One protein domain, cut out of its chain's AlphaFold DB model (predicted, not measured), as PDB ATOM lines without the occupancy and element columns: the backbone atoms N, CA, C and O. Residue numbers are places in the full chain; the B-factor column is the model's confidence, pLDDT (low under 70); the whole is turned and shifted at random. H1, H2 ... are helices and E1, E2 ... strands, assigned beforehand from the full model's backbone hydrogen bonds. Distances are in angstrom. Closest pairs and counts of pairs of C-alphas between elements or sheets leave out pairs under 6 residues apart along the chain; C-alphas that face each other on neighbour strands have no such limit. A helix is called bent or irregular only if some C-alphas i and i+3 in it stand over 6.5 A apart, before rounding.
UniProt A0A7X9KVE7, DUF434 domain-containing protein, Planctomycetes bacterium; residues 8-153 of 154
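Overview. This is residues 8 to 153 of the 154 residues of the protein "DUF434 domain-containing protein" of Planctomycetes bacterium (UniProt A0A7X9KVE7). What shape does the printed part make? It has two lobes, one of helices H1 to H4 and one of H7, H8 and the parallel strand pair E1 and E4, with the small strand hairpin E2 and E3 between H4 and H7. H5 and H6 run along one side from the first lobe toward E1. What is it made of, and how large is it? The 146 printed residues have eight named helices and four named strands, in the order H1 H2 H3 H4 H5 H6 E1 H7 E2 E3 H8 E4; the class is mostly helix, and the two sheets are parallel E1 and E4 and antiparallel E2 and E3. It is only just compact, close to loose, with a radius of gyration of the C-alphas of 17.2 A and spans of 49 by 35 by 29 A.

Along the chain. Where do the first helices lie? H1 is residues 8 to 11, from C-alpha 8 at (155.351, 116.849, 156.310). H2 is residues 14 to 31, 25.8 A long, and only just irregular: C-alphas 15 and 18 are 6.8 A apart. H3 is residues 37 to 47, 15.2 A, and H4 residues 52 to 61, 14.1 A. What follows? H5 is residues 65 to 74, 14.3 A, H6 residues 78 to 81, E1 residues 85 to 89, 13.5 A, and H7 residues 90 to 101, 16.1 A. E2 is residues 106 to 108, E3 residues 114 to 116, H8 residues 130 to 143, 20.1 A, and E4 residues 148 to 152, 13.3 A, ending at C-alpha 152 at (126.127, 122.326, 154.151).

Arrangement. What does the hub H4 touch? H1 only just touches it, with 3 pairs of C-alphas within 8 A, the closest Leu 11 and Gln 54 at 6.9 A. H2 touches it with residues 20 to 27 alone, closest C-alphas Ala 24 and Leu 58, 6.1 A, at a steep tilt of 58 degrees, the same way; H3 touches it at Gly 45 and Arg 55, closest C-alphas 6.2 A. How do the strands pair? In E1 and E4, N 88 and O 150 are within hydrogen-bond range at 2.8 A; in the hairpin E2 and E3, N 107 and O 115 are at 2.8 A. What joins the hairpin to H4 and H7? The closest C-alphas are Gly 61 and Ile 107, 5.9 A, for H4 and E2, and Thr 96 and Asp 116, 5.3 A, for H7 and E3. H7 touches H8 about perpendicular, at 74 degrees, closest C-alphas Val 97 and Ala 133, 5.7 A. How do the helix backbones read? Every O i to N i+4 pair is within hydrogen-bond range in H3, H4, H5, H7 and H8, and 12 of 14 are in H2; H1 and H6 are too short for such a pair.

Size, cuts and confidence. How far does it reach? The two C-alphas farthest apart, those of Arg 47 and Gly 147, are 49.9 A apart. Is anything cut, long or uncertain? The printed part has no cut; the link E3 to H8, residues 117 to 129, is long. Residues 119 to 124 are under 70 in pLDDT.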
ATOM      1  N   ASP A   8     156.068 117.853 155.509       91.44
ATOM      2  CA  ASP A   8     155.351 116.849 156.310       91.44
ATOM      3  C   ASP A   8     156.150 115.542 156.418       91.44
ATOM      4  O   ASP A   8     156.289 115.009 157.513       91.44
ATOM      5  N   ARG A   9     156.795 115.095 155.331       91.62
ATOM      6  CA  ARG A   9     157.650 113.893 155.345       91.62
ATOM      7  C   ARG A   9     158.781 113.963 156.368       91.62
ATOM      8  O   ARG A   9     159.074 112.964 157.001       91.62
ATOM      9  N   ALA A  10     159.411 115.126 156.530       94.19
ATOM     10  CA  ALA A  10     160.505 115.305 157.484       94.19
ATOM     11  C   ALA A  10     159.999 115.592 158.908       94.19
ATOM     12  O   ALA A  10     160.629 115.210 159.891       94.19
ATOM     13  N   LEU A  11     158.868 116.293 159.034       95.81
ATOM     14  CA  LEU A  11     158.296 116.695 160.324       95.81
ATOM     15  C   LEU A  11     157.545 115.559 161.031       95.81
ATOM     16  O   LEU A  11     157.404 115.607 162.254       95.81
ATOM     17  N   PHE A  12     157.086 114.562 160.280       95.06
ATOM     18  CA  PHE A  12     156.338 113.405 160.776       95.06
ATOM     19  C   PHE A  12     156.988 112.076 160.364       95.06
ATOM     20  O   PHE A  12     156.298 111.073 160.217       95.06
ATOM     21  N   ALA A  13     158.308 112.077 160.154       94.81
ATOM     22  CA  ALA A  13     159.074 110.848 159.986       94.81
ATOM     23  C   ALA A  13     159.028 109.996 161.270       94.81
ATOM     24  O   ALA A  13     158.770 110.522 162.359       94.81
ATOM     25  N   GLU A  14     159.295 108.699 161.147       94.31
ATOM     26  CA  GLU A  14     159.220 107.724 162.244       94.31
ATOM     27  C   GLU A  14     160.088 108.132 163.449       94.31
ATOM     28  O   GLU A  14     159.668 108.030 164.601       94.31
ATOM     29  N   GLU A  15     161.244 108.755 163.212       96.00
ATOM     30  CA  GLU A  15     162.149 109.219 164.271       96.00
ATOM     31  C   GLU A  15     161.558 110.372 165.099       96.00
ATOM     32  O   GLU A  15     162.030 110.672 166.198       96.00
ATOM     33  N   LYS A  16     160.530 111.059 164.583       96.69
ATOM     34  CA  LYS A  16     159.800 112.110 165.308       96.69
ATOM     35  C   LYS A  16     158.644 111.557 166.131       96.69
ATOM     36  O   LYS A  16     158.133 112.281 166.983       96.69
ATOM     37  N   GLU A  17     158.252 110.302 165.931       94.94
ATOM     38  CA  GLU A  17     157.078 109.718 166.573       94.94
ATOM     39  C   GLU A  17     157.192 109.726 168.100       94.94
ATOM     40  O   GLU A  17     156.282 110.201 168.780       94.94
ATOM     41  N   ALA A  18     158.327 109.282 168.647       97.69
ATOM     42  CA  ALA A  18     158.544 109.248 170.093       97.69
ATOM     43  C   ALA A  18     158.428 110.646 170.729       97.69
ATOM     44  O   ALA A  18     157.770 110.816 171.758       97.69
ATOM     45  N   VAL A  19     159.000 111.665 170.077       98.25
ATOM     46  CA  VAL A  19     158.928 113.066 170.523       98.25
ATOM     47  C   VAL A  19     157.491 113.583 170.474       98.25
ATOM     48  O   VAL A  19     157.031 114.215 171.423       98.25
ATOM     49  N   LEU A  20     156.758 113.297 169.394       98.00
ATOM     50  CA  LEU A  20     155.368 113.727 169.239       98.00
ATOM     51  C   LEU A  20     154.439 113.043 170.245       98.00
ATOM     52  O   LEU A  20     153.575 113.708 170.812       98.00
ATOM     53  N   ARG A  21     154.635 111.748 170.521       97.81
ATOM     54  CA  ARG A  21     153.869 111.012 171.537       97.81
ATOM     55  C   ARG A  21     154.130 111.549 172.943       97.81
ATOM     56  O   ARG A  21     153.173 111.751 173.688       97.81
ATOM     57  N   ALA A  22     155.388 111.831 173.286       98.62
ATOM     58  CA  ALA A  22     155.738 112.441 174.568       98.62
ATOM     59  C   ALA A  22     155.112 113.838 174.715       98.62
ATOM     60  O   ALA A  22     154.464 114.126 175.719       98.62
ATOM     61  N   ALA A  23     155.214 114.674 173.679       98.75
ATOM     62  CA  ALA A  23     154.605 115.998 173.674       98.75
ATOM     63  C   ALA A  23     153.071 115.944 173.775       98.75
ATOM     64  O   ALA A  23     152.471 116.747 174.488       98.75
ATOM     65  N   ALA A  24     152.427 114.983 173.108       98.56
ATOM     66  CA  ALA A  24     150.990 114.762 173.237       98.56
ATOM     67  C   ALA A  24     150.596 114.361 174.667       98.56
ATOM     68  O   ALA A  24     149.596 114.858 175.180       98.56
ATOM     69  N   GLY A  25     151.398 113.518 175.327       98.62
ATOM     70  CA  GLY A  25     151.219 113.158 176.735       98.62
ATOM     71  C   GLY A  25     151.299 114.366 177.671       98.62
ATOM     72  O   GLY A  25     150.372 114.591 178.450       98.62
ATOM     73  N   ASP A  26     152.351 115.181 177.543       98.75
ATOM     74  CA  ASP A  26     152.536 116.396 178.351       98.75
ATOM     75  C   ASP A  26     151.386 117.395 178.124       98.75
ATOM     76  O   ASP A  26     150.842 117.958 179.078       98.75
ATOM     77  N   LEU A  27     150.964 117.590 176.868       98.81
ATOM     78  CA  LEU A  27     149.845 118.477 176.546       98.81
ATOM     79  C   LEU A  27     148.532 117.961 177.140       98.81
ATOM     80  O   LEU A  27     147.817 118.727 177.781       98.81
ATOM     81  N   ARG A  28     148.231 116.667 176.986       98.62
ATOM     82  CA  ARG A  28     147.027 116.046 177.554       98.62
ATOM     83  C   ARG A  28     146.981 116.196 179.071       98.62
ATOM     84  O   ARG A  28     145.928 116.509 179.621       98.62
ATOM     85  N   TRP A  29     148.119 116.014 179.740       98.56
ATOM     86  CA  TRP A  29     148.230 116.176 181.188       98.56
ATOM     87  C   TRP A  29     147.927 117.612 181.637       98.56
ATOM     88  O   TRP A  29     147.172 117.810 182.589       98.56
ATOM     89  N   LEU A  30     148.463 118.616 180.933       98.69
ATOM     90  CA  LEU A  30     148.176 120.027 181.215       98.69
ATOM     91  C   LEU A  30     146.697 120.356 180.986       98.69
ATOM     92  O   LEU A  30     146.058 120.964 181.846       98.69
ATOM     93  N   LEU A  31     146.131 119.925 179.856       98.56
ATOM     94  CA  LEU A  31     144.721 120.167 179.540       98.56
ATOM     95  C   LEU A  31     143.787 119.505 180.560       98.56
ATOM     96  O   LEU A  31     142.823 120.129 180.994       98.56
ATOM     97  N   GLY A  32     144.109 118.290 181.017       98.06
ATOM     98  CA  GLY A  32     143.365 117.602 182.078       98.06
ATOM     99  C   GLY A  32     143.410 118.296 183.444       98.06
ATOM    100  O   GLY A  32     142.629 117.960 184.325       98.06
ATOM    101  N   ARG A  33     144.289 119.286 183.631       98.12
ATOM    102  CA  ARG A  33     144.374 120.118 184.842       98.12
ATOM    103  C   ARG A  33     143.792 121.520 184.659       98.12
ATOM    104  O   ARG A  33     143.992 122.377 185.514       98.12
ATOM    105  N   GLY A  34     143.100 121.767 183.548       97.38
ATOM    106  CA  GLY A  34     142.454 123.050 183.280       97.38
ATOM    107  C   GLY A  34     143.398 124.146 182.783       97.38
ATOM    108  O   GLY A  34     143.009 125.313 182.757       97.38
ATOM    109  N   TYR A  35     144.625 123.814 182.362       98.31
ATOM    110  CA  TYR A  35     145.481 124.796 181.693       98.31
ATOM    111  C   TYR A  35     144.879 125.185 180.338       98.31
ATOM    112  O   TYR A  35     144.450 124.332 179.562       98.31
ATOM    113  N   ALA A  36     144.902 126.482 180.021       97.62
ATOM    114  CA  ALA A  36     144.404 126.979 178.745       97.62
ATOM    115  C   ALA A  36     145.248 126.460 177.567       97.62
ATOM    116  O   ALA A  36     146.482 126.544 177.578       97.62
ATOM    117  N   LEU A  37     144.570 125.985 176.519       97.06
ATOM    118  CA  LEU A  37     145.184 125.342 175.355       97.06
ATOM    119  C   LEU A  37     146.297 126.164 174.681       97.06
ATOM    120  O   LEU A  37     147.365 125.592 174.458       97.06
ATOM    121  N   PRO A  38     146.143 127.476 174.402       97.62
ATOM    122  CA  PRO A  38     147.214 128.248 173.772       97.62
ATOM    123  C   PRO A  38     148.506 128.265 174.601       97.62
ATOM    124  O   PRO A  38     149.596 128.096 174.056       97.62
ATOM    125  N   GLY A  39     148.384 128.413 175.926       98.12
ATOM    126  CA  GLY A  39     149.525 128.436 176.842       98.12
ATOM    127  C   GLY A  39     150.181 127.065 176.994       98.12
ATOM    128  O   GLY A  39     151.401 126.949 176.877       98.12
ATOM    129  N   ALA A  40     149.377 126.015 177.178       98.56
ATOM    130  CA  ALA A  40     149.872 124.645 177.281       98.56
ATOM    131  C   ALA A  40     150.595 124.203 175.996       98.56
ATOM    132  O   ALA A  40     151.703 123.669 176.056       98.56
ATOM    133  N   LEU A  41     150.025 124.498 174.821       98.50
ATOM    134  CA  LEU A  41     150.632 124.181 173.527       98.50
ATOM    135  C   LEU A  41     151.939 124.952 173.292       98.50
ATOM    136  O   LEU A  41     152.895 124.400 172.736       98.50
ATOM    137  N   ALA A  42     152.001 126.221 173.705       98.56
ATOM    138  CA  ALA A  42     153.225 127.011 173.630       98.56
ATOM    139  C   ALA A  42     154.330 126.398 174.503       98.56
ATOM    140  O   ALA A  42     155.431 126.160 174.000       98.56
ATOM    141  N   LEU A  43     154.015 126.080 175.764       98.62
ATOM    142  CA  LEU A  43     154.938 125.482 176.730       98.62
ATOM    143  C   LEU A  43     155.486 124.138 176.238       98.62
ATOM    144  O   LEU A  43     156.702 123.968 176.121       98.62
ATOM    145  N   VAL A  44     154.595 123.205 175.895       98.75
ATOM    146  CA  VAL A  44     154.959 121.868 175.407       98.75
ATOM    147  C   VAL A  44     155.748 121.976 174.113       98.75
ATOM    148  O   VAL A  44     156.842 121.429 173.997       98.75
ATOM    149  N   GLY A  45     155.253 122.737 173.138       98.56
ATOM    150  CA  GLY A  45     155.959 122.858 171.874       98.56
ATOM    151  C   GLY A  45     157.350 123.485 172.029       98.56
ATOM    152  O   GLY A  45     158.245 123.117 171.278       98.56
ATOM    153  N   ASN A  46     157.567 124.388 172.995       98.62
ATOM    154  CA  ASN A  46     158.895 124.946 173.273       98.62
ATOM    155  C   ASN A  46     159.817 123.905 173.915       98.62
ATOM    156  O   ASN A  46     160.942 123.733 173.452       98.62
ATOM    157  N   ARG A  47     159.325 123.171 174.922       98.56
ATOM    158  CA  ARG A  47     160.055 122.089 175.607       98.56
ATOM    159  C   ARG A  47     160.572 121.029 174.630       98.56
ATOM    160  O   ARG A  47     161.721 120.622 174.736       98.56
ATOM    161  N   PHE A  48     159.746 120.624 173.668       98.50
ATOM    162  CA  PHE A  48     160.097 119.612 172.662       98.50
ATOM    163  C   PHE A  48     160.637 120.202 171.346       98.50
ATOM    164  O   PHE A  48     160.820 119.465 170.381       98.50
ATOM    165  N   GLN A  49     160.863 121.520 171.282       98.06
ATOM    166  CA  GLN A  49     161.311 122.243 170.081       98.06
ATOM    167  C   GLN A  49     160.492 121.929 168.811       98.06
ATOM    168  O   GLN A  49     161.022 121.793 167.708       98.06
ATOM    169  N   LEU A  50     159.170 121.828 168.958       98.19
ATOM    170  CA  LEU A  50     158.267 121.470 167.871       98.19
ATOM    171  C   LEU A  50     158.119 122.600 166.852       98.19
ATOM    172  O   LEU A  50     157.855 123.760 167.202       98.19
ATOM    173  N   ALA A  51     158.168 122.226 165.575       97.12
ATOM    174  CA  ALA A  51     157.827 123.116 164.472       97.12
ATOM    175  C   ALA A  51     156.339 123.505 164.514       97.12
ATOM    176  O   ALA A  51     155.501 122.760 165.027       97.12
ATOM    177  N   LYS A  52     155.974 124.634 163.887       95.06
ATOM    178  CA  LYS A  52     154.572 125.101 163.804       95.06
ATOM    179  C   LYS A  52     153.611 123.993 163.342       95.06
ATOM    180  O   LYS A  52     152.563 123.803 163.949       95.06
ATOM    181  N   ARG A  53     154.003 123.210 162.331       94.44
ATOM    182  CA  ARG A  53     153.209 122.090 161.796       94.44
ATOM    183  C   ARG A  53     152.956 120.978 162.822       94.44
ATOM    184  O   ARG A  53     151.854 120.457 162.917       94.44
ATOM    185  N   GLN A  54     153.967 120.638 163.616       97.31
ATOM    186  CA  GLN A  54     153.845 119.639 164.680       97.31
ATOM    187  C   GLN A  54     152.981 120.165 165.833       97.31
ATOM    188  O   GLN A  54     152.197 119.418 166.406       97.31
ATOM    189  N   ARG A  55     153.039 121.471 166.125       97.56
ATOM    190  CA  ARG A  55     152.122 122.103 167.087       97.56
ATOM    191  C   ARG A  55     150.675 122.084 166.599       97.56
ATOM    192  O   ARG A  55     149.790 121.817 167.396       97.56
ATOM    193  N   GLN A  56     150.428 122.297 165.305       95.50
ATOM    194  CA  GLN A  56     149.096 122.106 164.713       95.50
ATOM    195  C   GLN A  56     148.630 120.653 164.845       95.50
ATOM    196  O   GLN A  56     147.454 120.414 165.100       95.50
ATOM    197  N   CYS A  57     149.551 119.690 164.731       96.44
ATOM    198  CA  CYS A  57     149.242 118.282 164.971       96.44
ATOM    199  C   CYS A  57     148.757 118.040 166.396       96.44
ATOM    200  O   CYS A  57     147.677 117.486 166.585       96.44
ATOM    201  N   LEU A  58     149.472 118.563 167.390       97.88
ATOM    202  CA  LEU A  58     149.015 118.491 168.774       97.88
ATOM    203  C   LEU A  58     147.690 119.230 168.996       97.88
ATOM    204  O   LEU A  58     146.806 118.695 169.652       97.88
ATOM    205  N   LEU A  59     147.523 120.418 168.410       96.19
ATOM    206  CA  LEU A  59     146.297 121.212 168.514       96.19
ATOM    207  C   LEU A  59     145.061 120.459 168.003       96.19
ATOM    208  O   LEU A  59     143.978 120.613 168.557       96.19
ATOM    209  N   ARG A  60     145.210 119.683 166.924       94.62
ATOM    210  CA  ARG A  60     144.121 118.897 166.329       94.62
ATOM    211  C   ARG A  60     143.962 117.526 166.980       94.62
ATOM    212  O   ARG A  60     142.866 116.990 166.947       94.62
ATOM    213  N   GLY A  61     145.037 116.947 167.509       96.38
ATOM    214  CA  GLY A  61     145.051 115.572 168.001       96.38
ATOM    215  C   GLY A  61     144.822 115.410 169.500       96.38
ATOM    216  O   GLY A  61     144.429 114.331 169.930       96.38
ATOM    217  N   VAL A  62     145.086 116.445 170.297       98.12
ATOM    218  CA  VAL A  62     145.112 116.336 171.757       98.12
ATOM    219  C   VAL A  62     144.045 117.224 172.372       98.12
ATOM    220  O   VAL A  62     144.000 118.429 172.125       98.12
ATOM    221  N   CYS A  63     143.218 116.634 173.226       96.44
ATOM    222  CA  CYS A  63     142.212 117.349 173.996       96.44
ATOM    223  C   CYS A  63     142.251 116.937 175.473       96.44
ATOM    224  O   CYS A  63     142.937 115.991 175.865       96.44
ATOM    225  N   ALA A  64     141.553 117.696 176.324       97.62
ATOM    226  CA  ALA A  64     141.396 117.323 177.725       97.62
ATOM    227  C   ALA A  64     140.669 115.963 177.824       97.62
ATOM    228  O   ALA A  64     139.718 115.753 177.066       97.62
ATOM    229  N   PRO A  65     141.059 115.060 178.746       97.06
ATOM    230  CA  PRO A  65     140.440 113.738 178.878       97.06
ATOM    231  C   PRO A  65     138.909 113.771 178.979       97.06
ATOM    232  O   PRO A  65     138.245 113.035 178.252       97.06
ATOM    233  N   ASP A  66     138.362 114.678 179.792       97.50
ATOM    234  CA  ASP A  66     136.914 114.817 179.995       97.50
ATOM    235  C   ASP A  66     136.195 115.269 178.716       97.50
ATOM    236  O   ASP A  66     135.119 114.769 178.390       97.50
ATOM    237  N   LEU A  67     136.811 116.171 177.941       97.19
ATOM    238  CA  LEU A  67     136.284 116.592 176.641       97.19
ATOM    239  C   LEU A  67     136.318 115.434 175.639       97.19
ATOM    240  O   LEU A  67     135.334 115.193 174.943       97.19
ATOM    241  N   ALA A  68     137.432 114.699 175.585       97.44
ATOM    242  CA  ALA A  68     137.573 113.529 174.723       97.44
ATOM    243  C   ALA A  68     136.491 112.485 175.034       97.44
ATOM    244  O   ALA A  68     135.886 111.910 174.132       97.44
ATOM    245  N   GLU A  69     136.234 112.248 176.320       97.88
ATOM    246  CA  GLU A  69     135.206 111.322 176.772       97.88
ATOM    247  C   GLU A  69     133.792 111.809 176.449       97.88
ATOM    248  O   GLU A  69     132.995 111.024 175.937       97.88
ATOM    249  N   ALA A  70     133.489 113.088 176.681       97.88
ATOM    250  CA  ALA A  70     132.192 113.665 176.339       97.88
ATOM    251  C   ALA A  70     131.888 113.516 174.840       97.88
ATOM    252  O   ALA A  70     130.790 113.099 174.470       97.88
ATOM    253  N   VAL A  71     132.880 113.773 173.982       96.81
ATOM    254  CA  VAL A  71     132.751 113.595 172.529       96.81
ATOM    255  C   VAL A  71     132.549 112.124 172.164       96.81
ATOM    256  O   VAL A  71     131.638 111.818 171.400       96.81
ATOM    257  N   ARG A  72     133.328 111.194 172.736       96.56
ATOM    258  CA  ARG A  72     133.143 109.750 172.487       96.56
ATOM    259  C   ARG A  72     131.766 109.251 172.920       96.56
ATOM    260  O   ARG A  72     131.189 108.426 172.229       96.56
ATOM    261  N   ARG A  73     131.228 109.755 174.035       96.50
ATOM    262  CA  ARG A  73     129.877 109.408 174.513       96.50
ATOM    263  C   ARG A  73     128.772 109.974 173.620       96.50
ATOM    264  O   ARG A  73     127.710 109.372 173.535       96.50
ATOM    265  N   ALA A  74     129.012 111.120 172.987       96.31
ATOM    266  CA  ALA A  74     128.086 111.733 172.038       96.31
ATOM    267  C   ALA A  74     128.203 111.154 170.616       96.31
ATOM    268  O   ALA A  74     127.343 111.425 169.778       96.31
ATOM    269  N   ALA A  75     129.260 110.389 170.323       95.44
ATOM    270  CA  ALA A  75     129.446 109.759 169.024       95.44
ATOM    271  C   ALA A  75     128.351 108.715 168.769       95.44
ATOM    272  O   ALA A  75     127.965 107.953 169.654       95.44
ATOM    273  N   VAL A  76     127.855 108.691 167.534       93.88
ATOM    274  CA  VAL A  76     126.775 107.801 167.109       93.88
ATOM    275  C   VAL A  76     127.351 106.737 166.187       93.88
ATOM    276  O   VAL A  76     128.020 107.050 165.203       93.88
ATOM    277  N   GLU A  77     127.074 105.477 166.505       92.56
ATOM    278  CA  GLU A  77     127.442 104.344 165.662       92.56
ATOM    279  C   GLU A  77     126.674 104.369 164.336       92.56
ATOM    280  O   GLU A  77     125.500 104.738 164.281       92.56
ATOM    281  N   ALA A  78     127.306 103.891 163.263       92.00
ATOM    282  CA  ALA A  78     126.711 103.873 161.926       92.00
ATOM    283  C   ALA A  78     125.346 103.159 161.876       92.00
ATOM    284  O   ALA A  78     124.447 103.572 161.146       92.00
ATOM    285  N   SER A  79     125.162 102.107 162.680       92.69
ATOM    286  CA  SER A  79     123.901 101.360 162.760       92.69
ATOM    287  C   SER A  79     122.734 102.197 163.293       92.69
ATOM    288  O   SER A  79     121.601 101.994 162.856       92.69
ATOM    289  N   ALA A  80     123.002 103.152 164.187       93.75
ATOM    290  CA  ALA A  80     121.994 104.034 164.769       93.75
ATOM    291  C   ALA A  80     121.554 105.156 163.813       93.75
ATOM    292  O   ALA A  80     120.564 105.832 164.079       93.75
ATOM    293  N   LEU A  81     122.248 105.336 162.682       95.38
ATOM    294  CA  LEU A  81     121.889 106.319 161.658       95.38
ATOM    295  C   LEU A  81     120.832 105.805 160.666       95.38
ATOM    296  O   LEU A  81     120.311 106.584 159.866       95.38
ATOM    297  N   ARG A  82     120.486 104.509 160.696       95.81
ATOM    298  CA  ARG A  82     119.515 103.922 159.762       95.81
ATOM    299  C   ARG A  82     118.157 104.622 159.872       95.81
ATOM    300  O   ARG A  82     117.554 104.649 160.939       95.81
ATOM    301  N   GLY A  83     117.663 105.147 158.754       96.44
ATOM    302  CA  GLY A  83     116.404 105.896 158.681       96.44
ATOM    303  C   GLY A  83     116.450 107.294 159.309       96.44
ATOM    304  O   GLY A  83     115.460 108.016 159.231       96.44
ATOM    305  N   ALA A  84     117.578 107.704 159.897       96.56
ATOM    306  CA  ALA A  84     117.743 109.026 160.487       96.56
ATOM    307  C   ALA A  84     118.094 110.082 159.428       96.56
ATOM    308  O   ALA A  84     118.554 109.765 158.326       96.56
ATOM    309  N   ALA A  85     117.899 111.351 159.790       96.12
ATOM    310  CA  ALA A  85     118.431 112.480 159.042       96.12
ATOM    311  C   ALA A  85     119.851 112.799 159.531       96.12
ATOM    312  O   ALA A  85     120.069 112.981 160.729       96.12
ATOM    313  N   LEU A  86     120.805 112.896 158.606       96.00
ATOM    314  CA  LEU A  86     122.186 113.277 158.893       96.00
ATOM    315  C   LEU A  86     122.487 114.661 158.315       96.00
ATOM    316  O   LEU A  86     122.353 114.886 157.111       96.00
ATOM    317  N   LEU A  87     122.923 115.581 159.174       95.56
ATOM    318  CA  LEU A  87     123.409 116.902 158.775       95.56
ATOM    319  C   LEU A  87     124.938 116.889 158.782       95.56
ATOM    320  O   LEU A  87     125.551 116.422 159.742       95.56
ATOM    321  N   ILE A  88     125.547 117.384 157.709       94.50
ATOM    322  CA  ILE A  88     126.985 117.284 157.467       94.50
ATOM    323  C   ILE A  88     127.541 118.679 157.210       94.50
ATOM    324  O   ILE A  88     127.071 119.375 156.310       94.50
ATOM    325  N   ASP A  89     128.576 119.052 157.957       92.81
ATOM    326  CA  ASP A  89     129.473 120.142 157.575       92.81
ATOM    327  C   ASP A  89     130.339 119.660 156.404       92.81
ATOM    328  O   ASP A  89     131.307 118.905 156.561       92.81
ATOM    329  N   GLY A  90     129.919 120.038 155.203       90.94
ATOM    330  CA  GLY A  90     130.486 119.553 153.960       90.94
ATOM    331  C   GLY A  90     131.919 119.997 153.757       90.94
ATOM    332  O   GLY A  90     132.725 119.198 153.286       90.94
ATOM    333  N   HIS A  91     132.277 121.224 154.144       87.75
ATOM    334  CA  HIS A  91     133.647 121.706 153.968       87.75
ATOM    335  C   HIS A  91     134.615 120.914 154.832       87.75
ATOM    336  O   HIS A  91     135.614 120.419 154.310       87.75
ATOM    337  N   ASN A  92     134.314 120.736 156.119       89.00
ATOM    338  CA  ASN A  92     135.207 120.008 157.022       89.00
ATOM    339  C   ASN A  92     135.391 118.544 156.597       89.00
ATOM    340  O   ASN A  92     136.522 118.047 156.562       89.00
ATOM    341  N   VAL A  93     134.311 117.868 156.193       92.50
ATOM    342  CA  VAL A  93     134.392 116.484 155.706       92.50
ATOM    343  C   VAL A  93     135.149 116.405 154.380       92.50
ATOM    344  O   VAL A  93     136.066 115.591 154.249       92.50
ATOM    345  N   LEU A  94     134.832 117.268 153.409       91.75
ATOM    346  CA  LEU A  94     135.496 117.259 152.104       91.75
ATOM    347  C   LEU A  94     136.992 117.539 152.224       91.75
ATOM    348  O   LEU A  94     137.780 116.836 151.603       91.75
ATOM    349  N   ILE A  95     137.405 118.506 153.046       89.75
ATOM    350  CA  ILE A  95     138.826 118.820 153.255       89.75
ATOM    351  C   ILE A  95     139.568 117.620 153.855       89.75
ATOM    352  O   ILE A  95     140.690 117.317 153.435       89.75
ATOM    353  N   THR A  96     138.945 116.902 154.794       92.50
ATOM    354  CA  THR A  96     139.534 115.689 155.375       92.50
ATOM    355  C   THR A  96     139.696 114.588 154.320       92.50
ATOM    356  O   THR A  96     140.782 114.016 154.197       92.50
ATOM    357  N   VAL A  97     138.666 114.326 153.506       93.75
ATOM    358  CA  VAL A  97     138.719 113.312 152.435       93.75
ATOM    359  C   VAL A  97     139.728 113.697 151.347       93.75
ATOM    360  O   VAL A  97     140.538 112.869 150.935       93.75
ATOM    361  N   GLU A  98     139.756 114.959 150.920       92.19
ATOM    362  CA  GLU A  98     140.745 115.468 149.962       92.19
ATOM    363  C   GLU A  98     142.175 115.323 150.495       92.19
ATOM    364  O   GLU A  98     143.079 114.929 149.754       92.19
ATOM    365  N   THR A  99     142.386 115.600 151.786       91.56
ATOM    366  CA  THR A  99     143.684 115.401 152.440       91.56
ATOM    367  C   THR A  99     144.083 113.927 152.412       91.56
ATOM    368  O   THR A  99     145.230 113.620 152.079       91.56
ATOM    369  N   ALA A 100     143.146 113.013 152.686       92.75
ATOM    370  CA  ALA A 100     143.375 111.571 152.606       92.75
ATOM    371  C   ALA A 100     143.794 111.135 151.190       92.75
ATOM    372  O   ALA A 100     144.830 110.490 151.016       92.75
ATOM    373  N   LEU A 101     143.036 111.554 150.171       93.00
ATOM    374  CA  LEU A 101     143.305 111.261 148.757       93.00
ATOM    375  C   LEU A 101     144.661 111.803 148.298       93.00
ATOM    376  O   LEU A 101     145.378 111.163 147.528       93.00
ATOM    377  N   ALA A 102     145.049 112.969 148.808       90.06
ATOM    378  CA  ALA A 102     146.345 113.572 148.534       90.06
ATOM    379  C   ALA A 102     147.509 112.910 149.297       90.06
ATOM    380  O   ALA A 102     148.654 113.326 149.113       90.06
ATOM    381  N   ARG A 103     147.251 111.900 150.143       90.25
ATOM    382  CA  ARG A 103     148.228 111.311 151.079       90.25
ATOM    383  C   ARG A 103     148.842 112.359 152.017       90.25
ATOM    384  O   ARG A 103     150.031 112.319 152.331       90.25
ATOM    385  N   GLY A 104     148.027 113.333 152.410       90.00
ATOM    386  CA  GLY A 104     148.351 114.297 153.449       90.00
ATOM    387  C   GLY A 104     148.293 113.678 154.842       90.00
ATOM    388  O   GLY A 104     147.827 112.556 155.036       90.00
ATOM    389  N   VAL A 105     148.777 114.428 155.828       91.62
ATOM    390  CA  VAL A 105     148.760 113.993 157.226       91.62
ATOM    391  C   VAL A 105     147.333 114.048 157.768       91.62
ATOM    392  O   VAL A 105     146.713 115.113 157.790       91.62
ATOM    393  N   LEU A 106     146.858 112.901 158.249       94.12
ATOM    394  CA  LEU A 106     145.656 112.772 159.063       94.12
ATOM    395  C   LEU A 106     146.044 112.378 160.481       94.12
ATOM    396  O   LEU A 106     146.950 111.574 160.694       94.12
ATOM    397  N   ILE A 107     145.332 112.940 161.447       95.00
ATOM    398  CA  ILE A 107     145.584 112.732 162.865       95.00
ATOM    399  C   ILE A 107     144.383 112.027 163.451       95.00
ATOM    400  O   ILE A 107     143.261 112.514 163.332       95.00
ATOM    401  N   ARG A 108     144.629 110.906 164.124       95.94
ATOM    402  CA  ARG A 108     143.640 110.316 165.017       95.94
ATOM    403  C   ARG A 108     143.697 111.060 166.343       95.94
ATOM    404  O   ARG A 108     144.681 110.947 167.069       95.94
ATOM    405  N   SER A 109     142.669 111.855 166.593       96.62
ATOM    406  CA  SER A 109     142.523 112.651 167.805       96.62
ATOM    407  C   SER A 109     142.145 111.773 169.004       96.62
ATOM    408  O   SER A 109     141.672 110.645 168.841       96.62
ATOM    409  N   ASP A 110     142.357 112.282 170.215       97.12
ATOM    410  CA  ASP A 110     142.046 111.601 171.480       97.12
ATOM    411  C   ASP A 110     140.557 111.252 171.636       97.12
ATOM    412  O   ASP A 110     140.193 110.302 172.333       97.12
ATOM    413  N   ASP A 111     139.684 111.994 170.961       96.25
ATOM    414  CA  ASP A 111     138.249 111.714 170.852       96.25
ATOM    415  C   ASP A 111     137.911 110.595 169.846       96.25
ATOM    416  O   ASP A 111     136.757 110.195 169.732       96.25
ATOM    417  N   GLY A 112     138.907 110.053 169.141       94.94
ATOM    418  CA  GLY A 112     138.769 108.955 168.185       94.94
ATOM    419  C   GLY A 112     138.521 109.387 166.739       94.94
ATOM    420  O   GLY A 112     138.645 108.545 165.848       94.94
ATOM    421  N   PHE A 113     138.242 110.668 166.483       95.06
ATOM    422  CA  PHE A 113     137.970 111.176 165.139       95.06
ATOM    423  C   PHE A 113     139.258 111.445 164.353       95.06
ATOM    424  O   PHE A 113     140.303 111.788 164.914       95.06
ATOM    425  N   LEU A 114     139.180 111.303 163.029       95.12
ATOM    426  CA  LEU A 114     140.249 111.710 162.122       95.12
ATOM    427  C   LEU A 114     140.115 113.194 161.796       95.12
ATOM    428  O   LEU A 114     139.026 113.672 161.488       95.12
ATOM    429  N   ARG A 115     141.231 113.918 161.857       93.69
ATOM    430  CA  ARG A 115     141.296 115.346 161.545       93.69
ATOM    431  C   ARG A 115     142.487 115.620 160.646       93.69
ATOM    432  O   ARG A 115     143.589 115.125 160.892       93.69
ATOM    433  N   ASP A 116     142.275 116.421 159.615       93.00
ATOM    434  CA  ASP A 116     143.356 116.913 158.779       93.00
ATOM    435  C   ASP A 116     144.101 118.088 159.435       93.00
ATOM    436  O   ASP A 116     143.674 118.694 160.428       93.00
ATOM    437  N   LEU A 117     145.250 118.403 158.842       89.69
ATOM    438  CA  LEU A 117     146.086 119.538 159.207       89.69
ATOM    439  C   LEU A 117     145.933 120.745 158.272       89.69
ATOM    440  O   LEU A 117     146.745 121.669 158.349       89.69
ATOM    441  N   ALA A 118     144.996 120.755 157.331       77.19
ATOM    442  CA  ALA A 118     144.816 121.892 156.445       77.19
ATOM    443  C   ALA A 118     144.344 123.114 157.255       77.19
ATOM    444  O   ALA A 118     143.307 123.114 157.920       77.19
ATOM    445  N   GLU A 119     145.133 124.187 157.211       64.38
ATOM    446  CA  GLU A 119     144.702 125.497 157.691       64.38
ATOM    447  C   GLU A 119     144.007 126.206 156.531       64.38
ATOM    448  O   GLU A 119     144.657 126.576 155.553       64.38
ATOM    449  N   ARG A 120     142.689 126.403 156.616       60.34
ATOM    450  CA  ARG A 120     141.974 127.271 155.679       60.34
ATOM    451  C   ARG A 120     141.583 128.555 156.389       60.34
ATOM    452  O   ARG A 120     140.644 128.585 157.171       60.34
ATOM    453  N   HIS A 121     142.311 129.623 156.083       49.56
ATOM    454  CA  HIS A 121     141.853 130.988 156.306       49.56
ATOM    455  C   HIS A 121     141.312 131.503 154.964       49.56
ATOM    456  O   HIS A 121     142.083 131.948 154.117       49.56
ATOM    457  N   GLY A 122     140.007 131.344 154.723       58.56
ATOM    458  CA  GLY A 122     139.327 131.823 153.510       58.56
ATOM    459  C   GLY A 122     138.295 130.847 152.939       58.56
ATOM    460  O   GLY A 122     138.186 129.710 153.396       58.56
ATOM    461  N   SER A 123     137.558 131.296 151.915       60.75
ATOM    462  CA  SER A 123     136.504 130.511 151.266       60.75
ATOM    463  C   SER A 123     137.034 129.211 150.654       60.75
ATOM    464  O   SER A 123     138.167 129.122 150.153       60.75
ATOM    465  N   TYR A 124     136.200 128.172 150.703       68.81
ATOM    466  CA  TYR A 124     136.493 126.915 150.036       68.81
ATOM    467  C   TYR A 124     136.749 127.139 148.537       68.81
ATOM    468  O   TYR A 124     136.090 127.922 147.857       68.81
ATOM    469  N   ARG A 125     137.745 126.433 148.014       73.50
ATOM    470  CA  ARG A 125     138.157 126.415 146.614       73.50
ATOM    471  C   ARG A 125     138.297 124.961 146.238       73.50
ATOM    472  O   ARG A 125     139.015 124.240 146.931       73.50
ATOM    473  N   LYS A 126     137.629 124.578 145.153       78.19
ATOM    474  CA  LYS A 126     137.696 123.228 144.601       78.19
ATOM    475  C   LYS A 126     139.150 122.854 144.299       78.19
ATOM    476  O   LYS A 126     139.948 123.675 143.838       78.19
ATOM    477  N   SER A 127     139.475 121.605 144.573       78.12
ATOM    478  CA  SER A 127     140.720 120.939 144.234       78.12
ATOM    479  C   SER A 127     140.525 120.028 143.021       78.12
ATOM    480  O   SER A 127     139.402 119.718 142.630       78.12
ATOM    481  N   ALA A 128     141.626 119.526 142.457       80.56
ATOM    482  CA  ALA A 128     141.567 118.465 141.446       80.56
ATOM    483  C   ALA A 128     140.986 117.141 141.993       80.56
ATOM    484  O   ALA A 128     140.741 116.223 141.223       80.56
ATOM    485  N   ARG A 129     140.798 117.033 143.316       85.88
ATOM    486  CA  ARG A 129     140.288 115.850 144.022       85.88
ATOM    487  C   ARG A 129     138.871 116.034 144.560       85.88
ATOM    488  O   ARG A 129     138.328 115.093 145.121       85.88
ATOM    489  N   THR A 130     138.261 117.208 144.391       88.81
ATOM    490  CA  THR A 130     136.931 117.494 144.948       88.81
ATOM    491  C   THR A 130     135.864 116.555 144.407       88.81
ATOM    492  O   THR A 130     135.024 116.090 145.164       88.81
ATOM    493  N   GLU A 131     135.896 116.260 143.107       91.62
ATOM    494  CA  GLU A 131     134.931 115.346 142.491       91.62
ATOM    495  C   GLU A 131     135.069 113.925 143.048       91.62
ATOM    496  O   GLU A 131     134.087 113.339 143.494       91.62
ATOM    497  N   GLU A 132     136.298 113.413 143.125       94.38
ATOM    498  CA  GLU A 132     136.601 112.110 143.727       94.38
ATOM    499  C   GLU A 132     136.166 112.049 145.203       94.38
ATOM    500  O   GLU A 132     135.520 111.090 145.624       94.38
ATOM    501  N   ALA A 133     136.440 113.100 145.981       93.56
ATOM    502  CA  ALA A 133     136.027 113.197 147.379       93.56
ATOM    503  C   ALA A 133     134.496 113.206 147.543       93.56
ATOM    504  O   ALA A 133     133.973 112.553 148.446       93.56
ATOM    505  N   LEU A 134     133.774 113.906 146.662       93.50
ATOM    506  CA  LEU A 134     132.310 113.933 146.656       93.50
ATOM    507  C   LEU A 134     131.712 112.564 146.322       93.50
ATOM    508  O   LEU A 134     130.737 112.163 146.955       93.50
ATOM    509  N   LEU A 135     132.294 111.841 145.359       95.19
ATOM    510  CA  LEU A 135     131.853 110.489 145.007       95.19
ATOM    511  C   LEU A 135     132.046 109.523 146.181       95.19
ATOM    512  O   LEU A 135     131.105 108.823 146.547       95.19
ATOM    513  N   LEU A 136     133.214 109.550 146.831       96.00
ATOM    514  CA  LEU A 136     133.475 108.728 148.017       96.00
ATOM    515  C   LEU A 136     132.535 109.064 149.176       96.00
ATOM    516  O   LEU A 136     132.025 108.160 149.834       96.00
ATOM    517  N   LEU A 137     132.277 110.353 149.415       94.38
ATOM    518  CA  LEU A 137     131.333 110.781 150.443       94.38
ATOM    519  C   LEU A 137     129.918 110.285 150.128       94.38
ATOM    520  O   LEU A 137     129.260 109.728 151.003       94.38
ATOM    521  N   ARG A 138     129.457 110.437 148.882       94.19
ATOM    522  CA  ARG A 138     128.151 109.932 148.438       94.19
ATOM    523  C   ARG A 138     128.035 108.426 148.666       94.19
ATOM    524  O   ARG A 138     127.033 107.981 149.218       94.19
ATOM    525  N   ASP A 139     129.040 107.657 148.258       95.38
ATOM    526  CA  ASP A 139     129.012 106.195 148.352       95.38
ATOM    527  C   ASP A 139     129.031 105.732 149.816       95.38
ATOM    528  O   ASP A 139     128.270 104.839 150.199       95.38
ATOM    529  N   ALA A 140     129.815 106.403 150.667       94.38
ATOM    530  CA  ALA A 140     129.801 106.171 152.106       94.38
ATOM    531  C   ALA A 140     128.416 106.455 152.711       94.38
ATOM    532  O   ALA A 140     127.885 105.615 153.436       94.38
ATOM    533  N   LEU A 141     127.788 107.585 152.378       94.31
ATOM    534  CA  LEU A 141     126.455 107.942 152.880       94.31
ATOM    535  C   LEU A 141     125.363 106.984 152.389       94.31
ATOM    536  O   LEU A 141     124.481 106.614 153.164       94.31
ATOM    537  N   ALA A 142     125.441 106.533 151.136       93.44
ATOM    538  CA  ALA A 142     124.513 105.551 150.580       93.44
ATOM    539  C   ALA A 142     124.565 104.213 151.339       93.44
ATOM    540  O   ALA A 142     123.540 103.550 151.498       93.44
ATOM    541  N   SER A 143     125.734 103.839 151.872       94.62
ATOM    542  CA  SER A 143     125.896 102.606 152.654       94.62
ATOM    543  C   SER A 143     125.240 102.645 154.046       94.62
ATOM    544  O   SER A 143     124.993 101.593 154.635       94.62
ATOM    545  N   LEU A 144     124.912 103.835 154.567       94.81
ATOM    546  CA  LEU A 144     124.377 104.024 155.923       94.81
ATOM    547  C   LEU A 144     122.853 103.845 156.027       94.81
ATOM    548  O   LEU A 144     122.310 103.874 157.131       94.81
ATOM    549  N   ALA A 145     122.154 103.641 154.902       94.31
ATOM    550  CA  ALA A 145     120.693 103.507 154.852       94.31
ATOM    551  C   ALA A 145     119.959 104.647 155.596       94.31
ATOM    552  O   ALA A 145     119.027 104.408 156.368       94.31
ATOM    553  N   LEU A 146     120.426 105.879 155.386       96.06
ATOM    554  CA  LEU A 146     119.865 107.099 155.969       96.06
ATOM    555  C   LEU A 146     118.450 107.354 155.436       96.06
ATOM    556  O   LEU A 146     118.132 106.985 154.306       96.06
ATOM    557  N   GLY A 147     117.621 108.028 156.231       95.94
ATOM    558  CA  GLY A 147     116.356 108.582 155.743       95.94
ATOM    559  C   GLY A 147     116.589 109.836 154.897       95.94
ATOM    560  O   GLY A 147     115.954 110.023 153.863       95.94
ATOM    561  N   GLU A 148     117.545 110.671 155.312       95.75
ATOM    562  CA  GLU A 148     117.953 111.881 154.596       95.75
ATOM    563  C   GLU A 148     119.412 112.237 154.923       95.75
ATOM    564  O   GLU A 148     119.875 112.025 156.044       95.75
ATOM    565  N   ALA A 149     120.135 112.822 153.966       95.12
ATOM    566  CA  ALA A 149     121.439 113.438 154.203       95.12
ATOM    567  C   ALA A 149     121.458 114.864 153.636       95.12
ATOM    568  O   ALA A 149     121.174 115.062 152.454       95.12
ATOM    569  N   ARG A 150     121.822 115.854 154.458       94.62
ATOM    570  CA  ARG A 150     121.997 117.254 154.037       94.62
ATOM    571  C   ARG A 150     123.425 117.702 154.293       94.62
ATOM    572  O   ARG A 150     123.904 117.647 155.421       94.62
ATOM    573  N   CYS A 151     124.084 118.158 153.238       92.62
ATOM    574  CA  CYS A 151     125.456 118.642 153.277       92.62
ATOM    575  C   CYS A 151     125.462 120.168 153.133       92.62
ATOM    576  O   CYS A 151     124.952 120.688 152.139       92.62
ATOM    577  N   TYR A 152     126.017 120.868 154.120       91.25
ATOM    578  CA  TYR A 152     126.127 122.326 154.151       91.25
ATOM    579  C   TYR A 152     127.525 122.758 153.692       91.25
ATOM    580  O   TYR A 152     128.519 122.130 154.047       91.25
ATOM    581  N   LEU A 153     127.596 123.789 152.848       84.56
ATOM    582  CA  LEU A 153     128.834 124.320 152.259       84.56
ATOM    583  C   LEU A 153     128.918 125.844 152.449       84.56
ATOM    584  O   LEU A 153     129.254 126.569 151.508       84.56
TER     585      LEU A 153